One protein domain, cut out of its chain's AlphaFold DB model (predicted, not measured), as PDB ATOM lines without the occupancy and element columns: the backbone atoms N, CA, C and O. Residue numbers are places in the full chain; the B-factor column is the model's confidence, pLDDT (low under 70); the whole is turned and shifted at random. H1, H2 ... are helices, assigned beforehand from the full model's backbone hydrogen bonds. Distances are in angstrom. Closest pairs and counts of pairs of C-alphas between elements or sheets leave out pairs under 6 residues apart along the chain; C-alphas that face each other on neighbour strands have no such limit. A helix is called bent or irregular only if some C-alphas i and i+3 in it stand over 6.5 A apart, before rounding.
ATOM      1  N   GLU A  10     226.742 181.891 252.281       89.94
ATOM      2  CA  GLU A  10     225.669 182.652 251.617       89.94
ATOM      3  C   GLU A  10     225.833 182.629 250.096       89.94
ATOM      4  O   GLU A  10     224.873 182.395 249.364       89.94
ATOM      5  N   THR A  11     227.070 182.763 249.614       93.06
ATOM      6  CA  THR A  11     227.391 182.642 248.191       93.06
ATOM      7  C   THR A  11     226.942 181.291 247.635       93.06
ATOM      8  O   THR A  11     226.325 181.233 246.569       93.06
ATOM      9  N   TYR A  12     227.204 180.196 248.355       93.06
ATOM     10  CA  TYR A  12     226.749 178.868 247.936       93.06
ATOM     11  C   TYR A  12     225.233 178.707 248.014       93.06
ATOM     12  O   TYR A  12     224.648 178.169 247.077       93.06
ATOM     13  N   ARG A  13     224.574 179.232 249.057       88.31
ATOM     14  CA  ARG A  13     223.104 179.231 249.139       88.31
ATOM     15  C   ARG A  13     222.465 179.888 247.917       88.31
ATOM     16  O   ARG A  13     221.536 179.317 247.352       88.31
ATOM     17  N   HIS A  14     222.983 181.033 247.475       89.62
ATOM     18  CA  HIS A  14     222.492 181.693 246.264       89.62
ATOM     19  C   HIS A  14     222.704 180.851 245.001       89.62
ATOM     20  O   HIS A  14     221.783 180.735 244.196       89.62
ATOM     21  N   ARG A  15     223.878 180.222 244.840       93.56
ATOM     22  CA  ARG A  15     224.155 179.329 243.699       93.56
ATOM     23  C   ARG A  15     223.210 178.126 243.670       93.56
ATOM     24  O   ARG A  15     222.672 177.799 242.617       93.56
ATOM     25  N   PHE A  16     222.980 177.492 244.817       90.81
ATOM     26  CA  PHE A  16     222.087 176.336 244.928       90.81
ATOM     27  C   PHE A  16     220.624 176.716 244.694       90.81
ATOM     28  O   PHE A  16     219.904 175.994 244.009       90.81
ATOM     29  N   ALA A  17     220.190 177.870 245.210       86.44
ATOM     30  CA  ALA A  17     218.857 178.394 244.941       86.44
ATOM     31  C   ALA A  17     218.648 178.659 243.442       86.44
ATOM     32  O   ALA A  17     217.644 178.214 242.898       86.44
ATOM     33  N   ALA A  18     219.609 179.304 242.771       89.38
ATOM     34  CA  ALA A  18     219.543 179.562 241.331       89.38
ATOM     35  C   ALA A  18     219.453 178.263 240.512       89.38
ATOM     36  O   ALA A  18     218.619 178.151 239.619       89.38
ATOM     37  N   PHE A  19     220.237 177.243 240.867       91.12
ATOM     38  CA  PHE A  19     220.156 175.934 240.216       91.12
ATOM     39  C   PHE A  19     218.782 175.271 240.403       91.12
ATOM     40  O   PHE A  19     218.233 174.703 239.461       91.12
ATOM     41  N   TYR A  20     218.179 175.365 241.593       86.44
ATOM     42  CA  TYR A  20     216.816 174.869 241.799       86.44
ATOM     43  C   TYR A  20     215.762 175.662 241.015       86.44
ATOM     44  O   TYR A  20     214.774 175.078 240.575       86.44
ATOM     45  N   GLU A  21     215.958 176.965 240.809       85.00
ATOM     46  CA  GLU A  21     215.090 177.758 239.933       85.00
ATOM     47  C   GLU A  21     215.188 177.300 238.474       85.00
ATOM     48  O   GLU A  21     214.157 177.165 237.817       85.00
ATOM     49  N   GLU A  22     216.389 176.979 237.988       87.50
ATOM     50  CA  GLU A  22     216.582 176.394 236.657       87.50
ATOM     51  C   GLU A  22     215.925 175.012 236.543       87.50
ATOM     52  O   GLU A  22     215.195 174.753 235.585       87.50
ATOM     53  N   LEU A  23     216.100 174.141 237.544       84.44
ATOM     54  CA  LEU A  23     215.432 172.837 237.573       84.44
ATOM     55  C   LEU A  23     213.908 172.962 237.565       84.44
ATOM     56  O   LEU A  23     213.236 172.155 236.921       84.44
ATOM     57  N   ALA A  24     213.356 173.974 238.236       81.56
ATOM     58  CA  ALA A  24     211.919 174.212 238.269       81.56
ATOM     59  C   ALA A  24     211.327 174.602 236.909       81.56
ATOM     60  O   ALA A  24     210.139 174.382 236.682       81.56
ATOM     61  N   LEU A  25     212.140 175.125 235.988       82.56
ATOM     62  CA  LEU A  25     211.719 175.364 234.605       82.56
ATOM     63  C   LEU A  25     211.643 174.066 233.790       82.56
ATOM     64  O   LEU A  25     210.841 173.979 232.863       82.56
ATOM     65  N   VAL A  26     212.474 173.075 234.124       80.31
ATOM     66  CA  VAL A  26     212.558 171.792 233.408       80.31
ATOM     67  C   VAL A  26     211.537 170.781 233.936       80.31
ATOM     68  O   VAL A  26     210.944 170.059 233.139       80.31
ATOM     69  N   TYR A  27     211.305 170.760 235.252       77.00
ATOM     70  CA  TYR A  27     210.391 169.831 235.932       77.00
ATOM     71  C   TYR A  27     209.304 170.568 236.737       77.00
ATOM     72  O   TYR A  27     209.194 170.375 237.952       77.00
ATOM     73  N   PRO A  28     208.506 171.457 236.117       76.62
ATOM     74  CA  PRO A  28     207.546 172.301 236.833       76.62
ATOM     75  C   PRO A  28     206.516 171.507 237.652       76.62
ATOM     76  O   PRO A  28     206.054 171.971 238.692       76.62
ATOM     77  N   GLU A  29     206.177 170.294 237.217       76.19
ATOM     78  CA  GLU A  29     205.269 169.361 237.889       76.19
ATOM     79  C   GLU A  29     205.826 168.761 239.185       76.19
ATOM     80  O   GLU A  29     205.068 168.200 239.975       76.19
ATOM     81  N   VAL A  30     207.136 168.864 239.416       72.69
ATOM     82  CA  VAL A  30     207.801 168.350 240.621       72.69
ATOM     83  C   VAL A  30     207.822 169.402 241.729       72.69
ATOM     84  O   VAL A  30     207.758 169.063 242.909       72.69
ATOM     85  N   PHE A  31     207.854 170.684 241.361       72.69
ATOM     86  CA  PHE A  31     208.027 171.810 242.285       72.69
ATOM     87  C   PHE A  31     206.718 172.551 242.620       72.69
ATOM     88  O   PHE A  31     206.718 173.740 242.961       72.69
ATOM     89  N   VAL A  32     205.579 171.862 242.508       60.03
ATOM     90  CA  VAL A  32     204.249 172.414 242.820       60.03
ATOM     91  C   VAL A  32     204.106 172.646 244.334       60.03
ATOM     92  O   VAL A  32     204.738 171.971 245.142       60.03
ATOM     93  N   ASP A  33     203.271 173.608 244.734       59.12
ATOM     94  CA  ASP A  33     202.968 173.954 246.138       59.12
ATOM     95  C   ASP A  33     204.118 174.587 246.947       59.12
ATOM     96  O   ASP A  33     204.183 174.484 248.171       59.12
ATOM     97  N   GLY A  34     205.019 175.303 246.270       55.84
ATOM     98  CA  GLY A  34     206.027 176.148 246.921       55.84
ATOM     99  C   GLY A  34     207.259 175.398 247.426       55.84
ATOM    100  O   GLY A  34     208.193 176.032 247.917       55.84
ATOM    101  N   THR A  35     207.310 174.073 247.256       58.97
ATOM    102  CA  THR A  35     208.514 173.297 247.546       58.97
ATOM    103  C   THR A  35     209.410 173.241 246.314       58.97
ATOM    104  O   THR A  35     209.080 172.624 245.312       58.97
ATOM    105  N   ARG A  36     210.552 173.932 246.386       67.62
ATOM    106  CA  ARG A  36     211.484 174.135 245.264       67.62
ATOM    107  C   ARG A  36     212.705 173.200 245.302       67.62
ATOM    108  O   ARG A  36     213.787 173.619 244.916       67.62
ATOM    109  N   ARG A  37     212.583 171.976 245.835       75.88
ATOM    110  CA  ARG A  37     213.723 171.044 246.001       75.88
ATOM    111  C   ARG A  37     213.356 169.613 245.617       75.88
ATOM    112  O   ARG A  37     212.210 169.215 245.809       75.88
ATOM    113  N   ILE A  38     214.334 168.850 245.126       79.56
ATOM    114  CA  ILE A  38     214.191 167.418 244.825       79.56
ATOM    115  C   ILE A  38     215.086 166.578 245.733       79.56
ATOM    116  O   ILE A  38     216.173 167.003 246.125       79.56
ATOM    117  N   GLY A  39     214.616 165.378 246.071       81.31
ATOM    118  CA  GLY A  39     215.427 164.387 246.771       81.31
ATOM    119  C   GLY A  39     216.521 163.823 245.865       81.31
ATOM    120  O   GLY A  39     216.355 163.725 244.650       81.31
ATOM    121  N   SER A  40     217.634 163.414 246.463       80.25
ATOM    122  CA  SER A  40     218.769 162.789 245.765       80.25
ATOM    123  C   SER A  40     218.398 161.552 244.936       80.25
ATOM    124  O   SER A  40     218.951 161.357 243.859       80.25
ATOM    125  N   THR A  41     217.427 160.754 245.382       82.44
ATOM    126  CA  THR A  41     216.959 159.543 244.686       82.44
ATOM    127  C   THR A  41     215.842 159.807 243.671       82.44
ATOM    128  O   THR A  41     215.263 158.868 243.125       82.44
ATOM    129  N   PHE A  42     215.503 161.076 243.413       82.19
ATOM    130  CA  PHE A  42     214.435 161.434 242.483       82.19
ATOM    131  C   PHE A  42     214.743 160.900 241.069       82.19
ATOM    132  O   PHE A  42     215.824 161.172 240.548       82.19
ATOM    133  N   PRO A  43     213.830 160.147 240.430       82.56
ATOM    134  CA  PRO A  43     214.089 159.560 239.122       82.56
ATOM    135  C   PRO A  43     214.076 160.628 238.023       82.56
ATOM    136  O   PRO A  43     213.134 161.414 237.920       82.56
ATOM    137  N   ILE A  44     215.086 160.626 237.153       82.31
ATOM    138  CA  ILE A  44     215.170 161.578 236.041       82.31
ATOM    139  C   ILE A  44     214.579 160.962 234.771       82.31
ATOM    140  O   ILE A  44     215.110 160.012 234.188       82.31
ATOM    141  N   ALA A  45     213.456 161.524 234.318       80.44
ATOM    142  CA  ALA A  45     212.798 161.097 233.090       80.44
ATOM    143  C   ALA A  45     213.734 161.257 231.877       80.44
ATOM    144  O   ALA A  45     214.342 162.306 231.678       80.44
ATOM    145  N   GLY A  46     213.842 160.207 231.059       79.56
ATOM    146  CA  GLY A  46     214.698 160.198 229.866       79.56
ATOM    147  C   GLY A  46     216.185 159.944 230.135       79.56
ATOM    148  O   GLY A  46     216.940 159.780 229.184       79.56
ATOM    149  N   ALA A  47     216.602 159.824 231.397       77.50
ATOM    150  CA  ALA A  47     217.998 159.610 231.772       77.50
ATOM    151  C   ALA A  47     218.368 158.124 231.963       77.50
ATOM    152  O   ALA A  47     219.283 157.789 232.704       77.50
ATOM    153  N   GLY A  48     217.638 157.202 231.329       79.19
ATOM    154  CA  GLY A  48     218.011 155.783 231.316       79.19
ATOM    155  C   GLY A  48     218.013 155.085 232.683       79.19
ATOM    156  O   GLY A  48     218.786 154.156 232.871       79.19
ATOM    157  N   GLY A  49     217.169 155.517 233.629       79.94
ATOM    158  CA  GLY A  49     217.095 154.930 234.978       79.94
ATOM    159  C   GLY A  49     217.961 155.632 236.027       79.94
ATOM    160  O   GLY A  49     217.964 155.223 237.184       79.94
ATOM    161  N   LEU A  50     218.648 156.710 235.642       81.25
ATOM    162  CA  LEU A  50     219.393 157.574 236.552       81.25
ATOM    163  C   LEU A  50     218.513 158.237 237.617       81.25
ATOM    164  O   LEU A  50     217.460 158.809 237.312       81.25
ATOM    165  N   ASP A  51     219.013 158.241 238.851       83.88
ATOM    166  CA  ASP A  51     218.523 159.120 239.908       83.88
ATOM    167  C   ASP A  51     219.155 160.526 239.816       83.88
ATOM    168  O   ASP A  51     220.132 160.766 239.097       83.88
ATOM    169  N   ALA A  52     218.567 161.485 240.531       87.50
ATOM    170  CA  ALA A  52     218.950 162.889 240.477       87.50
ATOM    171  C   ALA A  52     220.382 163.126 240.959       87.50
ATOM    172  O   ALA A  52     221.095 163.922 240.351       87.50
ATOM    173  N   GLN A  53     220.829 162.438 242.015       87.31
ATOM    174  CA  GLN A  53     222.206 162.563 242.494       87.31
ATOM    175  C   GLN A  53     223.204 162.122 241.433       87.31
ATOM    176  O   GLN A  53     224.186 162.824 241.219       87.31
ATOM    177  N   THR A  54     222.945 161.014 240.733       84.94
ATOM    178  CA  THR A  54     223.855 160.523 239.704       84.94
ATOM    179  C   THR A  54     223.837 161.481 238.523       84.94
ATOM    180  O   THR A  54     224.894 161.919 238.073       84.94
ATOM    181  N   PHE A  55     222.642 161.869 238.072       88.12
ATOM    182  CA  PHE A  55     222.464 162.735 236.913       88.12
ATOM    183  C   PHE A  55     223.070 164.133 237.110       88.12
ATOM    184  O   PHE A  55     223.772 164.643 236.234       88.12
ATOM    185  N   TYR A  56     222.854 164.747 238.276       91.00
ATOM    186  CA  TYR A  56     223.285 166.115 238.566       91.00
ATOM    187  C   TYR A  56     224.621 166.222 239.307       91.00
ATOM    188  O   TYR A  56     225.061 167.344 239.564       91.00
ATOM    189  N   MET A  57     225.316 165.114 239.597       91.38
ATOM    190  CA  MET A  57     226.585 165.138 240.339       91.38
ATOM    191  C   MET A  57     227.591 166.136 239.750       91.38
ATOM    192  O   MET A  57     228.094 167.008 240.455       91.38
ATOM    193  N   LYS A  58     227.863 166.047 238.440       93.19
ATOM    194  CA  LYS A  58     228.818 166.937 237.764       93.19
ATOM    195  C   LYS A  58     228.362 168.409 237.793       93.19
ATOM    196  O   LYS A  58     229.166 169.238 238.226       93.19
ATOM    197  N   PRO A  59     227.127 168.765 237.379       93.88
ATOM    198  CA  PRO A  59     226.613 170.131 237.512       93.88
ATOM    199  C   PRO A  59     226.738 170.700 238.928       93.88
ATOM    200  O   PRO A  59     227.214 171.819 239.093       93.88
ATOM    201  N   ILE A  60     226.399 169.911 239.949       94.44
ATOM    202  CA  ILE A  60     226.461 170.334 241.353       94.44
ATOM    203  C   ILE A  60     227.900 170.604 241.789       94.44
ATOM    204  O   ILE A  60     228.181 171.652 242.368       94.44
ATOM    205  N   LEU A  61     228.831 169.700 241.476       95.38
ATOM    206  CA  LEU A  61     230.248 169.906 241.785       95.38
ATOM    207  C   LEU A  61     230.827 171.126 241.060       95.38
ATOM    208  O   LEU A  61     231.677 171.814 241.621       95.38
ATOM    209  N   SER A  62     230.316 171.444 239.870       95.75
ATOM    210  CA  SER A  62     230.722 172.624 239.090       95.75
ATOM    211  C   SER A  62     230.248 173.948 239.710       95.75
ATOM    212  O   SER A  62     230.769 175.009 239.382       95.75
ATOM    213  N   LEU A  63     229.298 173.919 240.655       95.12
ATOM    214  CA  LEU A  63     228.940 175.100 241.453       95.12
ATOM    215  C   LEU A  63     229.981 175.414 242.539       95.12
ATOM    216  O   LEU A  63     229.974 176.519 243.098       95.12
ATOM    217  N   VAL A  64     230.848 174.448 242.861       95.25
ATOM    218  CA  VAL A  64     231.815 174.510 243.968       95.25
ATOM    219  C   VAL A  64     233.258 174.561 243.473       95.25
ATOM    220  O   VAL A  64     234.065 175.297 244.042       95.25
ATOM    221  N   PHE A  65     233.583 173.817 242.418       94.94
ATOM    222  CA  PHE A  65     234.949 173.617 241.950       94.94
ATOM    223  C   PHE A  65     235.112 173.921 240.461       94.94
ATOM    224  O   PHE A  65     234.161 173.827 239.691       94.94
ATOM    225  N   ASP A  66     236.349 174.221 240.065       93.12
ATOM    226  CA  ASP A  66     236.733 174.345 238.659       93.12
ATOM    227  C   ASP A  66     236.660 172.987 237.935       93.12
ATOM    228  O   ASP A  66     236.853 171.930 238.545       93.12
ATOM    229  N   ASP A  67     236.451 173.013 236.616       92.62
ATOM    230  CA  ASP A  67     236.223 171.821 235.782       92.62
ATOM    231  C   ASP A  67     237.278 170.719 235.963       92.62
ATOM    232  O   ASP A  67     236.937 169.537 236.029       92.62
ATOM    233  N   GLU A  68     238.560 171.081 236.080       93.19
ATOM    234  CA  GLU A  68     239.647 170.110 236.269       93.19
ATOM    235  C   GLU A  68     239.498 169.331 237.585       93.19
ATOM    236  O   GLU A  68     239.687 168.113 237.625       93.19
ATOM    237  N   VAL A  69     239.093 170.022 238.654       94.81
ATOM    238  CA  VAL A  69     238.839 169.423 239.967       94.81
ATOM    239  C   VAL A  69     237.599 168.538 239.904       94.81
ATOM    240  O   VAL A  69     237.622 167.422 240.417       94.81
ATOM    241  N   VAL A  70     236.535 168.990 239.231       95.25
ATOM    242  CA  VAL A  70     235.312 168.196 239.042       95.25
ATOM    243  C   VAL A  70     235.616 166.891 238.307       95.25
ATOM    244  O   VAL A  70     235.173 165.829 238.742       95.25
ATOM    245  N   VAL A  71     236.399 166.930 237.227       94.12
ATOM    246  CA  VAL A  71     236.799 165.727 236.476       94.12
ATOM    247  C   VAL A  71     237.554 164.737 237.366       94.12
ATOM    248  O   VAL A  71     237.265 163.538 237.329       94.12
ATOM    249  N   ASP A  72     238.481 165.223 238.191       94.81
ATOM    250  CA  ASP A  72     239.241 164.373 239.106       94.81
ATOM    251  C   ASP A  72     238.367 163.773 240.217       94.81
ATOM    252  O   ASP A  72     238.500 162.586 240.530       94.81
ATOM    253  N   LEU A  73     237.427 164.548 240.766       94.25
ATOM    254  CA  LEU A  73     236.438 164.061 241.734       94.25
ATOM    255  C   LEU A  73     235.539 162.980 241.119       94.25
ATOM    256  O   LEU A  73     235.341 161.933 241.733       94.25
ATOM    257  N   MET A  74     235.063 163.176 239.885       92.81
ATOM    258  CA  MET A  74     234.269 162.171 239.168       92.81
ATOM    259  C   MET A  74     235.071 160.890 238.907       92.81
ATOM    260  O   MET A  74     234.526 159.789 238.994       92.81
ATOM    261  N   ALA A  75     236.368 161.002 238.602       90.94
ATOM    262  CA  ALA A  75     237.232 159.842 238.405       90.94
ATOM    263  C   ALA A  75     237.397 159.020 239.696       90.94
ATOM    264  O   ALA A  75     237.331 157.789 239.645       90.94
ATOM    265  N   LEU A  76     237.567 159.681 240.847       90.31
ATOM    266  CA  LEU A  76     237.618 159.009 242.148       90.31
ATOM    267  C   LEU A  76     236.270 158.390 242.529       90.31
ATOM    268  O   LEU A  76     236.245 157.231 242.935       90.31
ATOM    269  N   ALA A  77     235.163 159.111 242.334       88.44
ATOM    270  CA  ALA A  77     233.814 158.621 242.622       88.44
ATOM    271  C   ALA A  77     233.534 157.284 241.922       88.44
ATOM    272  O   ALA A  77     233.132 156.306 242.551       88.44
ATOM    273  N   ARG A  78     233.858 157.208 240.624       84.69
ATOM    274  CA  ARG A  78     233.718 155.980 239.829       84.69
ATOM    275  C   ARG A  78     234.593 154.845 240.340       84.69
ATOM    276  O   ARG A  78     234.166 153.695 240.331       84.69
ATOM    277  N   ALA A  79     235.830 155.147 240.729       86.00
ATOM    278  CA  ALA A  79     236.752 154.132 241.222       86.00
ATOM    279  C   ALA A  79     236.270 153.533 242.549       86.00
ATOM    280  O   ALA A  79     236.278 152.310 242.689       86.00
ATOM    281  N   VAL A  80     235.785 154.377 243.468       82.88
ATOM    282  CA  VAL A  80     235.177 153.954 244.740       82.88
ATOM    283  C   VAL A  80     233.964 153.060 244.484       82.88
ATOM    284  O   VAL A  80     233.893 151.953 245.011       82.88
ATOM    285  N   GLN A  81     233.043 153.492 243.627       77.94
ATOM    286  CA  GLN A  81     231.814 152.749 243.349       77.94
ATOM    287  C   GLN A  81     232.065 151.400 242.666       77.94
ATOM    288  O   GLN A  81     231.427 150.406 243.003       77.94
ATOM    289  N   ARG A  82     233.024 151.337 241.735       82.75
ATOM    290  CA  ARG A  82     233.421 150.083 241.072       82.75
ATOM    291  C   ARG A  82     234.211 149.143 241.983       82.75
ATOM    292  O   ARG A  82     234.650 148.099 241.508       82.75
ATOM    293  N   GLN A  83     234.435 149.520 243.248       76.88
ATOM    294  CA  GLN A  83     235.301 148.805 244.193       76.88
ATOM    295  C   GLN A  83     236.691 148.532 243.585       76.88
ATOM    296  O   GLN A  83     237.321 147.502 243.825       76.88
ATOM    297  N   GLY A  84     237.138 149.451 242.726       75.69
ATOM    298  CA  GLY A  84     238.364 149.333 241.956       75.69
ATOM    299  C   GLY A  84     239.545 149.995 242.653       75.69
ATOM    300  O   GLY A  84     239.408 150.698 243.654       75.69
ATOM    301  N   ALA A  85     240.735 149.810 242.082       81.44
ATOM    302  CA  ALA A  85     241.905 150.560 242.517       81.44
ATOM    303  C   ALA A  85     241.679 152.063 242.295       81.44
ATOM    304  O   ALA A  85     241.307 152.496 241.200       81.44
ATOM    305  N   LEU A  86     241.934 152.858 243.332       84.62
ATOM    306  CA  LEU A  86     241.821 154.308 243.246       84.62
ATOM    307  C   LEU A  86     242.885 154.869 242.292       84.62
ATOM    308  O   LEU A  86     244.068 154.542 242.430       84.62
ATOM    309  N   PRO A  87     242.506 155.722 241.326       86.94
ATOM    310  CA  PRO A  87     243.445 156.248 240.355       86.94
ATOM    311  C   PRO A  87     244.391 157.256 241.021       86.94
ATOM    312  O   PRO A  87     243.982 158.282 241.565       86.94
ATOM    313  N   ASP A  88     245.689 156.979 240.925       87.94
ATOM    314  CA  ASP A  88     246.727 157.765 241.599       87.94
ATOM    315  C   ASP A  88     246.887 159.184 241.031       87.94
ATOM    316  O   ASP A  88     247.202 160.123 241.762       87.94
ATOM    317  N   ALA A  89     246.688 159.361 239.722       92.19
ATOM    318  CA  ALA A  89     246.885 160.654 239.071       92.19
ATOM    319  C   ALA A  89     245.839 161.713 239.492       92.19
ATOM    320  O   ALA A  89     246.270 162.783 239.931       92.19
ATOM    321  N   PRO A  90     244.515 161.441 239.444       90.25
ATOM    322  CA  PRO A  90     243.494 162.324 240.019       90.25
ATOM    323  C   PRO A  90     243.734 162.614 241.500       90.25
ATOM    324  O   PRO A  90     243.730 163.771 241.910       90.25
ATOM    325  N   ARG A  91     244.057 161.580 242.291       91.88
ATOM    326  CA  ARG A  91     244.354 161.726 243.721       91.88
ATOM    327  C   ARG A  91     245.467 162.750 243.964       91.88
ATOM    328  O   ARG A  91     245.256 163.732 244.664       91.88
ATOM    329  N   ARG A  92     246.626 162.595 243.312       92.12
ATOM    330  CA  ARG A  92     247.766 163.526 243.454       92.12
ATOM    331  C   ARG A  92     247.485 164.940 242.944       92.12
ATOM    332  O   ARG A  92     248.164 165.879 243.359       92.12
ATOM    333  N   ARG A  93     246.580 165.117 241.978       93.81
ATOM    334  CA  ARG A  93     246.168 166.456 241.532       93.81
ATOM    335  C   ARG A  93     245.292 167.121 242.585       93.81
ATOM    336  O   ARG A  93     245.598 168.244 242.975       93.81
ATOM    337  N   LEU A  94     244.316 166.395 243.125       93.19
ATOM    338  CA  LEU A  94     243.438 166.873 244.193       93.19
ATOM    339  C   LEU A  94     244.192 167.208 245.488       93.19
ATOM    340  O   LEU A  94     243.867 168.208 246.121       93.19
ATOM    341  N   GLU A  95     245.255 166.471 245.840       91.94
ATOM    342  CA  GLU A  95     246.146 166.818 246.970       91.94
ATOM    343  C   GLU A  95     246.734 168.234 246.870       91.94
ATOM    344  O   GLU A  95     247.066 168.848 247.883       91.94
ATOM    345  N   ARG A  96     246.895 168.750 245.647       91.38
ATOM    346  CA  ARG A  96     247.493 170.064 245.382       91.38
ATOM    347  C   ARG A  96     246.454 171.170 245.242       91.38
ATOM    348  O   ARG A  96     246.845 172.327 245.102       91.38
ATOM    349  N   VAL A  97     245.162 170.840 245.270       90.38
ATOM    350  CA  VAL A  97     244.092 171.831 245.153       90.38
ATOM    351  C   VAL A  97     244.014 172.625 246.460       90.38
ATOM    352  O   VAL A  97     243.685 172.067 247.514       90.38
ATOM    353  N   PRO A  98     244.308 173.936 246.435       88.12
ATOM    354  CA  PRO A  98     244.270 174.743 247.639       88.12
ATOM    355  C   PRO A  98     242.836 174.830 248.157       88.12
ATOM    356  O   PRO A  98     241.895 175.053 247.402       88.12
ATOM    357  N   ASN A  99     242.671 174.701 249.473       88.75
ATOM    358  CA  ASN A  99     241.379 174.833 250.150       88.75
ATOM    359  C   ASN A  99     240.298 173.817 249.732       88.75
ATOM    360  O   ASN A  99     239.154 174.020 250.127       88.75
ATOM    361  N   LEU A 100     240.630 172.723 249.027       89.56
ATOM    362  CA  LEU A 100     239.671 171.697 248.569       89.56
ATOM    363  C   LEU A 100     238.661 171.307 249.660       89.56
ATOM    364  O   LEU A 100     237.452 171.437 249.482       89.56
ATOM    365  N   ARG A 101     239.172 170.904 250.831       89.25
ATOM    366  CA  ARG A 101     238.347 170.512 251.981       89.25
ATOM    367  C   ARG A 101     237.486 171.661 252.499       89.25
ATOM    368  O   ARG A 101     236.323 171.455 252.809       89.25
ATOM    369  N   ARG A 102     238.052 172.864 252.614       90.00
ATOM    370  CA  ARG A 102     237.333 174.028 253.149       90.00
ATOM    371  C   ARG A 102     236.195 174.446 252.220       90.00
ATOM    372  O   ARG A 102     235.110 174.725 252.706       90.00
ATOM    373  N   LEU A 103     236.437 174.445 250.910       92.88
ATOM    374  CA  LEU A 103     235.417 174.704 249.895       92.88
ATOM    375  C   LEU A 103     234.279 173.684 249.991       92.88
ATOM    376  O   LEU A 103     233.123 174.093 250.061       92.88
ATOM    377  N   LEU A 104     234.612 172.389 250.077       91.81
ATOM    378  CA  LEU A 104     233.615 171.332 250.230       91.81
ATOM    379  C   LEU A 104     232.805 171.502 251.518       91.81
ATOM    380  O   LEU A 104     231.587 171.517 251.456       91.81
ATOM    381  N   MET A 105     233.463 171.706 252.664       89.44
ATOM    382  CA  MET A 105     232.785 171.880 253.953       89.44
ATOM    383  C   MET A 105     231.840 173.086 253.950       89.44
ATOM    384  O   MET A 105     230.692 172.956 254.359       89.44
ATOM    385  N   THR A 106     232.278 174.246 253.450       91.12
ATOM    386  CA  THR A 106     231.426 175.446 253.391       91.12
ATOM    387  C   THR A 106     230.242 175.258 252.438       91.12
ATOM    388  O   THR A 106     229.137 175.713 252.736       91.12
ATOM    389  N   ALA A 107     230.441 174.559 251.317       92.38
ATOM    390  CA  ALA A 107     229.358 174.190 250.411       92.38
ATOM    391  C   ALA A 107     228.380 173.195 251.067       92.38
ATOM    392  O   ALA A 107     227.169 173.390 250.979       92.38
ATOM    393  N   THR A 108     228.882 172.175 251.770       90.38
ATOM    394  CA  THR A 108     228.061 171.202 252.503       90.38
ATOM    395  C   THR A 108     227.248 171.891 253.593       90.38
ATOM    396  O   THR A 108     226.043 171.687 253.660       90.38
ATOM    397  N   GLU A 109     227.852 172.764 254.404       87.50
ATOM    398  CA  GLU A 109     227.141 173.555 255.417       87.50
ATOM    399  C   GLU A 109     226.012 174.385 254.791       87.50
ATOM    400  O   GLU A 109     224.883 174.375 255.284       87.50
ATOM    401  N   ALA A 110     226.285 175.058 253.668       88.31
ATOM    402  CA  ALA A 110     225.270 175.804 252.933       88.31
ATOM    403  C   ALA A 110     224.127 174.893 252.457       88.31
ATOM    404  O   ALA A 110     222.965 175.214 252.698       88.31
ATOM    405  N   ALA A 111     224.435 173.741 251.857       86.06
ATOM    406  CA  ALA A 111     223.441 172.769 251.408       86.06
ATOM    407  C   ALA A 111     222.624 172.182 252.571       86.06
ATOM    408  O   ALA A 111     221.409 172.044 252.462       86.06
ATOM    409  N   MET A 112     223.247 171.921 253.723       79.81
ATOM    410  CA  MET A 112     222.560 171.406 254.911       79.81
ATOM    411  C   MET A 112     221.523 172.393 255.443       79.81
ATOM    412  O   MET A 112     220.440 171.981 255.848       79.81
ATOM    413  N   THR A 113     221.770 173.705 255.364       73.62
ATOM    414  CA  THR A 113     220.733 174.701 255.711       73.62
ATOM    415  C   THR A 113     219.530 174.680 254.761       73.62
ATOM    416  O   THR A 113     218.449 175.148 255.117       73.62
ATOM    417  N   LEU A 114     219.689 174.087 253.574       64.81
ATOM    418  CA  LEU A 114     218.626 173.857 252.597       64.81
ATOM    419  C   LEU A 114     217.933 172.496 252.789       64.81
ATOM    420  O   LEU A 114     217.049 172.150 252.014       64.81
ATOM    421  N   THR A 115     218.255 171.720 253.825       63.41
ATOM    422  CA  THR A 115     217.559 170.441 254.084       63.41
ATOM    423  C   THR A 115     216.204 170.615 254.786       63.41
ATOM    424  O   THR A 115     215.459 169.654 254.945       63.41
ATOM    425  N   VAL A 116     215.818 171.842 255.163       48.62
ATOM    426  CA  VAL A 116     214.519 172.109 255.804       48.62
ATOM    427  C   VAL A 116     213.396 172.144 254.756       48.62
ATOM    428  O   VAL A 116     213.352 173.063 253.940       48.62
ATOM    429  N   GLN A 117     212.495 171.151 254.818       50.19
ATOM    430  CA  GLN A 117     211.363 170.876 253.909       50.19
ATOM    431  C   GLN A 117     211.766 170.581 252.449       50.19
ATOM    432  O   GLN A 117     211.590 171.400 251.547       50.19
ATOM    433  N   VAL A 118     212.277 169.368 252.208       52.81
ATOM    434  CA  VAL A 118     212.386 168.782 250.860       52.81
ATOM    435  C   VAL A 118     211.020 168.205 250.463       52.81
ATOM    436  O   VAL A 118     210.650 167.109 250.871       52.81
ATOM    437  N   GLY A 119     210.246 168.941 249.669       54.12
ATOM    438  CA  GLY A 119     208.972 168.460 249.114       54.12
ATOM    439  C   GLY A 119     207.898 168.056 250.141       54.12
ATOM    440  O   GLY A 119     207.924 168.438 251.310       54.12
ATOM    441  N   ARG A 120     206.947 167.230 249.672       47.25
ATOM    442  CA  ARG A 120     205.990 166.437 250.477       47.25
ATOM    443  C   ARG A 120     206.577 165.099 250.969       47.25
ATOM    444  O   ARG A 120     205.827 164.161 251.225       47.25
ATOM    445  N   TRP A 121     207.899 164.950 250.983       50.59
ATOM    446  CA  TRP A 121     208.524 163.637 251.108       50.59
ATOM    447  C   TRP A 121     208.719 163.299 252.588       50.59
ATOM    448  O   TRP A 121     209.355 164.049 253.324       50.59
ATOM    449  N   GLU A 122     208.144 162.175 253.025       43.62
ATOM    450  CA  GLU A 122     208.284 161.659 254.397       43.62
ATOM    451  C   GLU A 122     209.734 161.229 254.708       43.62
ATOM    452  O   GLU A 122     210.113 161.137 255.875       43.62
ATOM    453  N   SER A 123     210.562 161.017 253.676       43.41
ATOM    454  CA  SER A 123     211.984 160.684 253.779       43.41
ATOM    455  C   SER A 123     212.752 161.035 252.492       43.41
ATOM    456  O   SER A 123     212.241 160.889 251.381       43.41
ATOM    457  N   GLY A 124     213.992 161.517 252.636       53.25
ATOM    458  CA  GLY A 124     214.916 161.778 251.526       53.25
ATOM    459  C   GLY A 124     215.947 162.869 251.838       53.25
ATOM    460  O   GLY A 124     215.606 163.917 252.382       53.25
ATOM    461  N   THR A 125     217.212 162.636 251.484       69.25
ATOM    462  CA  THR A 125     218.278 163.645 251.593       69.25
ATOM    463  C   THR A 125     218.178 164.624 250.425       69.25
ATOM    464  O   THR A 125     218.064 164.185 249.273       69.25
ATOM    465  N   ASP A 126     218.240 165.931 250.710       84.25
ATOM    466  CA  ASP A 126     218.336 166.985 249.688       84.25
ATOM    467  C   ASP A 126     219.446 166.661 248.677       84.25
ATOM    468  O   ASP A 126     220.511 166.154 249.044       84.25
ATOM    469  N   LEU A 127     219.188 166.945 247.401       87.56
ATOM    470  CA  LEU A 127     220.099 166.632 246.307       87.56
ATOM    471  C   LEU A 127     221.523 167.170 246.535       87.56
ATOM    472  O   LEU A 127     222.490 166.424 246.369       87.56
ATOM    473  N   PHE A 128     221.667 168.435 246.943       90.00
ATOM    474  CA  PHE A 128     222.980 169.041 247.173       90.00
ATOM    475  C   PHE A 128     223.672 168.424 248.378       90.00
ATOM    476  O   PHE A 128     224.845 168.062 248.300       90.00
ATOM    477  N   ALA A 129     222.931 168.287 249.480       86.00
ATOM    478  CA  ALA A 129     223.437 167.690 250.706       86.00
ATOM    479  C   ALA A 129     224.012 166.292 250.440       86.00
ATOM    480  O   ALA A 129     225.137 166.004 250.845       86.00
ATOM    481  N   ASN A 130     223.285 165.457 249.692       88.06
ATOM    482  CA  ASN A 130     223.720 164.096 249.397       88.06
ATOM    483  C   ASN A 130     224.969 164.061 248.512       88.06
ATOM    484  O   ASN A 130     225.935 163.371 248.830       88.06
ATOM    485  N   VAL A 131     224.987 164.833 247.420       91.38
ATOM    486  CA  VAL A 131     226.131 164.860 246.492       91.38
ATOM    487  C   VAL A 131     227.402 165.347 247.188       91.38
ATOM    488  O   VAL A 131     228.472 164.762 247.001       91.38
ATOM    489  N   LEU A 132     227.305 166.389 248.017       92.81
ATOM    490  CA  LEU A 132     228.466 166.967 248.695       92.81
ATOM    491  C   LEU A 132     228.982 166.067 249.828       92.81
ATOM    492  O   LEU A 132     230.195 165.880 249.934       92.81
ATOM    493  N   VAL A 133     228.095 165.436 250.608       88.38
ATOM    494  CA  VAL A 133     228.488 164.455 251.638       88.38
ATOM    495  C   VAL A 133     229.121 163.213 251.012       88.38
ATOM    496  O   VAL A 133     230.183 162.779 251.458       88.38
ATOM    497  N   ASN A 134     228.548 162.680 249.929       89.62
ATOM    498  CA  ASN A 134     229.141 161.546 249.215       89.62
ATOM    499  C   ASN A 134     230.515 161.906 248.638       89.62
ATOM    500  O   ASN A 134     231.445 161.102 248.689       89.62
ATOM    501  N   THR A 135     230.680 163.135 248.149       92.12
ATOM    502  CA  THR A 135     231.981 163.635 247.682       92.12
ATOM    503  C   THR A 135     232.995 163.711 248.823       92.12
ATOM    504  O   THR A 135     234.151 163.329 248.638       92.12
ATOM    505  N   GLU A 136     232.584 164.139 250.018       89.81
ATOM    506  CA  GLU A 136     233.451 164.124 251.201       89.81
ATOM    507  C   GLU A 136     233.869 162.693 251.565       89.81
ATOM    508  O   GLU A 136     235.059 162.437 251.757       89.81
ATOM    509  N   ALA A 137     232.931 161.743 251.565       85.94
ATOM    510  CA  ALA A 137     233.228 160.332 251.805       85.94
ATOM    511  C   ALA A 137     234.223 159.768 250.773       85.94
ATOM    512  O   ALA A 137     235.188 159.099 251.143       85.94
ATOM    513  N   ILE A 138     234.065 160.102 249.487       88.94
ATOM    514  CA  ILE A 138     235.004 159.712 248.421       88.94
ATOM    515  C   ILE A 138     236.410 160.256 248.700       88.94
ATOM    516  O   ILE A 138     237.398 159.532 248.534       88.94
ATOM    517  N   LEU A 139     236.529 161.509 249.147       89.31
ATOM    518  CA  LEU A 139     237.818 162.095 249.517       89.31
ATOM    519  C   LEU A 139     238.437 161.408 250.743       89.31
ATOM    520  O   LEU A 139     239.658 161.248 250.787       89.31
ATOM    521  N   GLN A 140     237.630 160.998 251.726       86.50
ATOM    522  CA  GLN A 140     238.096 160.250 252.901       86.50
ATOM    523  C   GLN A 140     238.598 158.853 252.514       86.50
ATOM    524  O   GLN A 140     239.729 158.499 252.846       86.50
ATOM    525  N   ILE A 141     237.818 158.100 251.731       85.25
ATOM    526  CA  ILE A 141     238.206 156.784 251.190       85.25
ATOM    527  C   ILE A 141     239.490 156.899 250.360       85.25
ATOM    528  O   ILE A 141     240.356 156.027 250.409       85.25
ATOM    529  N   SER A 142     239.650 158.012 249.640       83.44
ATOM    530  CA  SER A 142     240.836 158.280 248.825       83.44
ATOM    531  C   SER A 142     242.062 158.752 249.612       83.44
ATOM    532  O   SER A 142     243.100 159.028 249.008       83.44
ATOM    533  N   GLY A 143     241.962 158.875 250.938       85.75
ATOM    534  CA  GLY A 143     243.043 159.347 251.805       85.75
ATOM    535  C   GLY A 143     243.384 160.831 251.634       85.75
ATOM    536  O   GLY A 143     244.440 161.269 252.084       85.75
ATOM    537  N   LEU A 144     242.517 161.608 250.975       84.62
ATOM    538  CA  LEU A 144     242.709 163.041 250.713       84.62
ATOM    539  C   LEU A 144     242.222 163.921 251.863       84.62
ATOM    540  O   LEU A 144     242.665 165.058 252.022       84.62
ATOM    541  N   THR A 145     241.304 163.403 252.672       79.44
ATOM    542  CA  THR A 145     240.839 164.056 253.894       79.44
ATOM    543  C   THR A 145     240.859 163.054 255.039       79.44
ATOM    544  O   THR A 145     240.699 161.854 254.826       79.44
ATOM    545  N   ALA A 146     241.100 163.534 256.259       68.38
ATOM    546  CA  ALA A 146     240.986 162.686 257.438       68.38
ATOM    547  C   ALA A 146     239.516 162.293 257.629       68.38
ATOM    548  O   ALA A 146     238.646 163.167 257.584       68.38
ATOM    549  N   ALA A 147     239.252 161.005 257.857       55.72
ATOM    550  CA  ALA A 147     237.925 160.538 258.229       55.72
ATOM    551  C   ALA A 147     237.481 161.242 259.521       55.72
ATOM    552  O   ALA A 147     238.202 161.232 260.519       55.72
ATOM    553  N   ASP A 164     223.593 152.797 240.374       45.88
ATOM    554  CA  ASP A 164     223.572 151.891 239.224       45.88
ATOM    555  C   ASP A 164     224.675 152.275 238.215       45.88
ATOM    556  O   ASP A 164     224.787 153.417 237.762       45.88
ATOM    557  N   GLN A 165     225.533 151.312 237.870       42.53
ATOM    558  CA  GLN A 165     226.667 151.488 236.959       42.53
ATOM    559  C   GLN A 165     226.224 151.873 235.536       42.53
ATOM    560  O   GLN A 165     226.949 152.612 234.866       42.53
ATOM    561  N   ALA A 166     225.046 151.420 235.090       41.78
ATOM    562  CA  ALA A 166     224.498 151.745 233.768       41.78
ATOM    563  C   ALA A 166     224.142 153.232 233.642       41.78
ATOM    564  O   ALA A 166     224.304 153.860 232.596       41.78
ATOM    565  N   ALA A 167     223.714 153.802 234.757       43.66
ATOM    566  CA  ALA A 167     223.320 155.181 234.888       43.66
ATOM    567  C   ALA A 167     224.530 156.111 234.633       43.66
ATOM    568  O   ALA A 167     224.459 157.097 233.903       43.66
ATOM    569  N   ILE A 168     225.703 155.758 235.149       43.38
ATOM    570  CA  ILE A 168     226.917 156.567 234.975       43.38
ATOM    571  C   ILE A 168     227.438 156.529 233.546       43.38
ATOM    572  O   ILE A 168     227.903 157.554 233.054       43.38
ATOM    573  N   ASP A 169     227.355 155.388 232.867       41.25
ATOM    574  CA  ASP A 169     227.822 155.287 231.484       41.25
ATOM    575  C   ASP A 169     226.995 156.197 230.545       41.25
ATOM    576  O   ASP A 169     227.540 156.737 229.583       41.25
ATOM    577  N   ALA A 170     225.728 156.478 230.878       41.50
ATOM    578  CA  ALA A 170     224.857 157.385 230.125       41.50
ATOM    579  C   ALA A 170     225.203 158.884 230.269       41.50
ATOM    580  O   ALA A 170     224.804 159.684 229.428       41.50
ATOM    581  N   LEU A 171     225.953 159.288 231.299       34.66
ATOM    582  CA  LEU A 171     226.336 160.696 231.514       34.66
ATOM    583  C   LEU A 171     227.577 161.129 230.721       34.66
ATOM    584  O   LEU A 171     227.928 162.311 230.722       34.66
ATOM    585  N   PHE A 172     228.281 160.178 230.102       39.78
ATOM    586  CA  PHE A 172     229.594 160.405 229.489       39.78
ATOM    587  C   PHE A 172     229.773 159.707 228.132       39.78
ATOM    588  O   PHE A 172     230.910 159.588 227.667       39.78
TER     589      PHE A 172
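AT A GLANCE: This is residues 10 to 147 and 164 to 172 of the 173 residues of an uncharacterized protein of Azospirillum sp. TSO22-1 (UniProt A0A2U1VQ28). What is the main picture? H6 runs through the middle, with H5 beside it as one hairpin, while the hairpin of H2 and H3 crosses H6. H1 packs on H5 with residues 10 to 16, H4 packs on H3, and short H7 packs on H2. What are its make-up and size? The 147 printed residues include seven named helices, H1 to H7 in chain order, and no named strand: all helix, compact, radius of gyration of the C-alphas 15.3 A, spans 46 by 35 by 26 A.

IN THESE COORDINATES: Where is the longest helix? H1, residues 10 to 26, covers 24.9 A from C-alpha 10 at (225.669, 182.652, 251.617). Where are the others? H5 is residues 100 to 113, 20.5 A; H6 127 to 141, 21.2 A; H3 67 to 81, 21.0 A; H2 52 to 62; H4 88 to 94; H7 165 to 170, ending at (224.857, 157.385, 230.125). H2 is irregular: C-alphas 55 and 58 are 7.7 A apart.

HOW THE PARTS SIT: What does H1 touch? Its residues 10 to 16 touch H5 residues 106 to 111 at a steep tilt of 64 degrees, closest C-alphas Arg 13 and Ala 110, 5.6 A. What follows outward? H5 touches H6, opposite ways, at 32 degrees, only just shallow, closest C-alphas Ala 111 and Ala 129, 5.1 A. H6 is about perpendicular to H2, touching it with residues 127 to 132, closest C-alphas Leu 127 and Gln 53, 6.0 A. H3 touches H4, closest C-alphas Asp 72 and Pro 90, 4.8 A; H2 touches H7, Thr 54 and Ile 168, 6.9 A. Are the helix backbones complete? O i to N i+4 pairs are within hydrogen-bond range throughout H3 to H7, in 12 of 13 in H1 and 5 of 7 in H2.

THE WHOLE: Where is the cut? Residues 148 to 163 are not printed; C-alphas 147 and 164 are 25.3 A apart. Which links are long, and where is confidence low? H1 to H2 and H5 to H6 are long links; pLDDT is under 70 at residues 32 to 36, 114 to 125, 146 to 147 and 164 to 172.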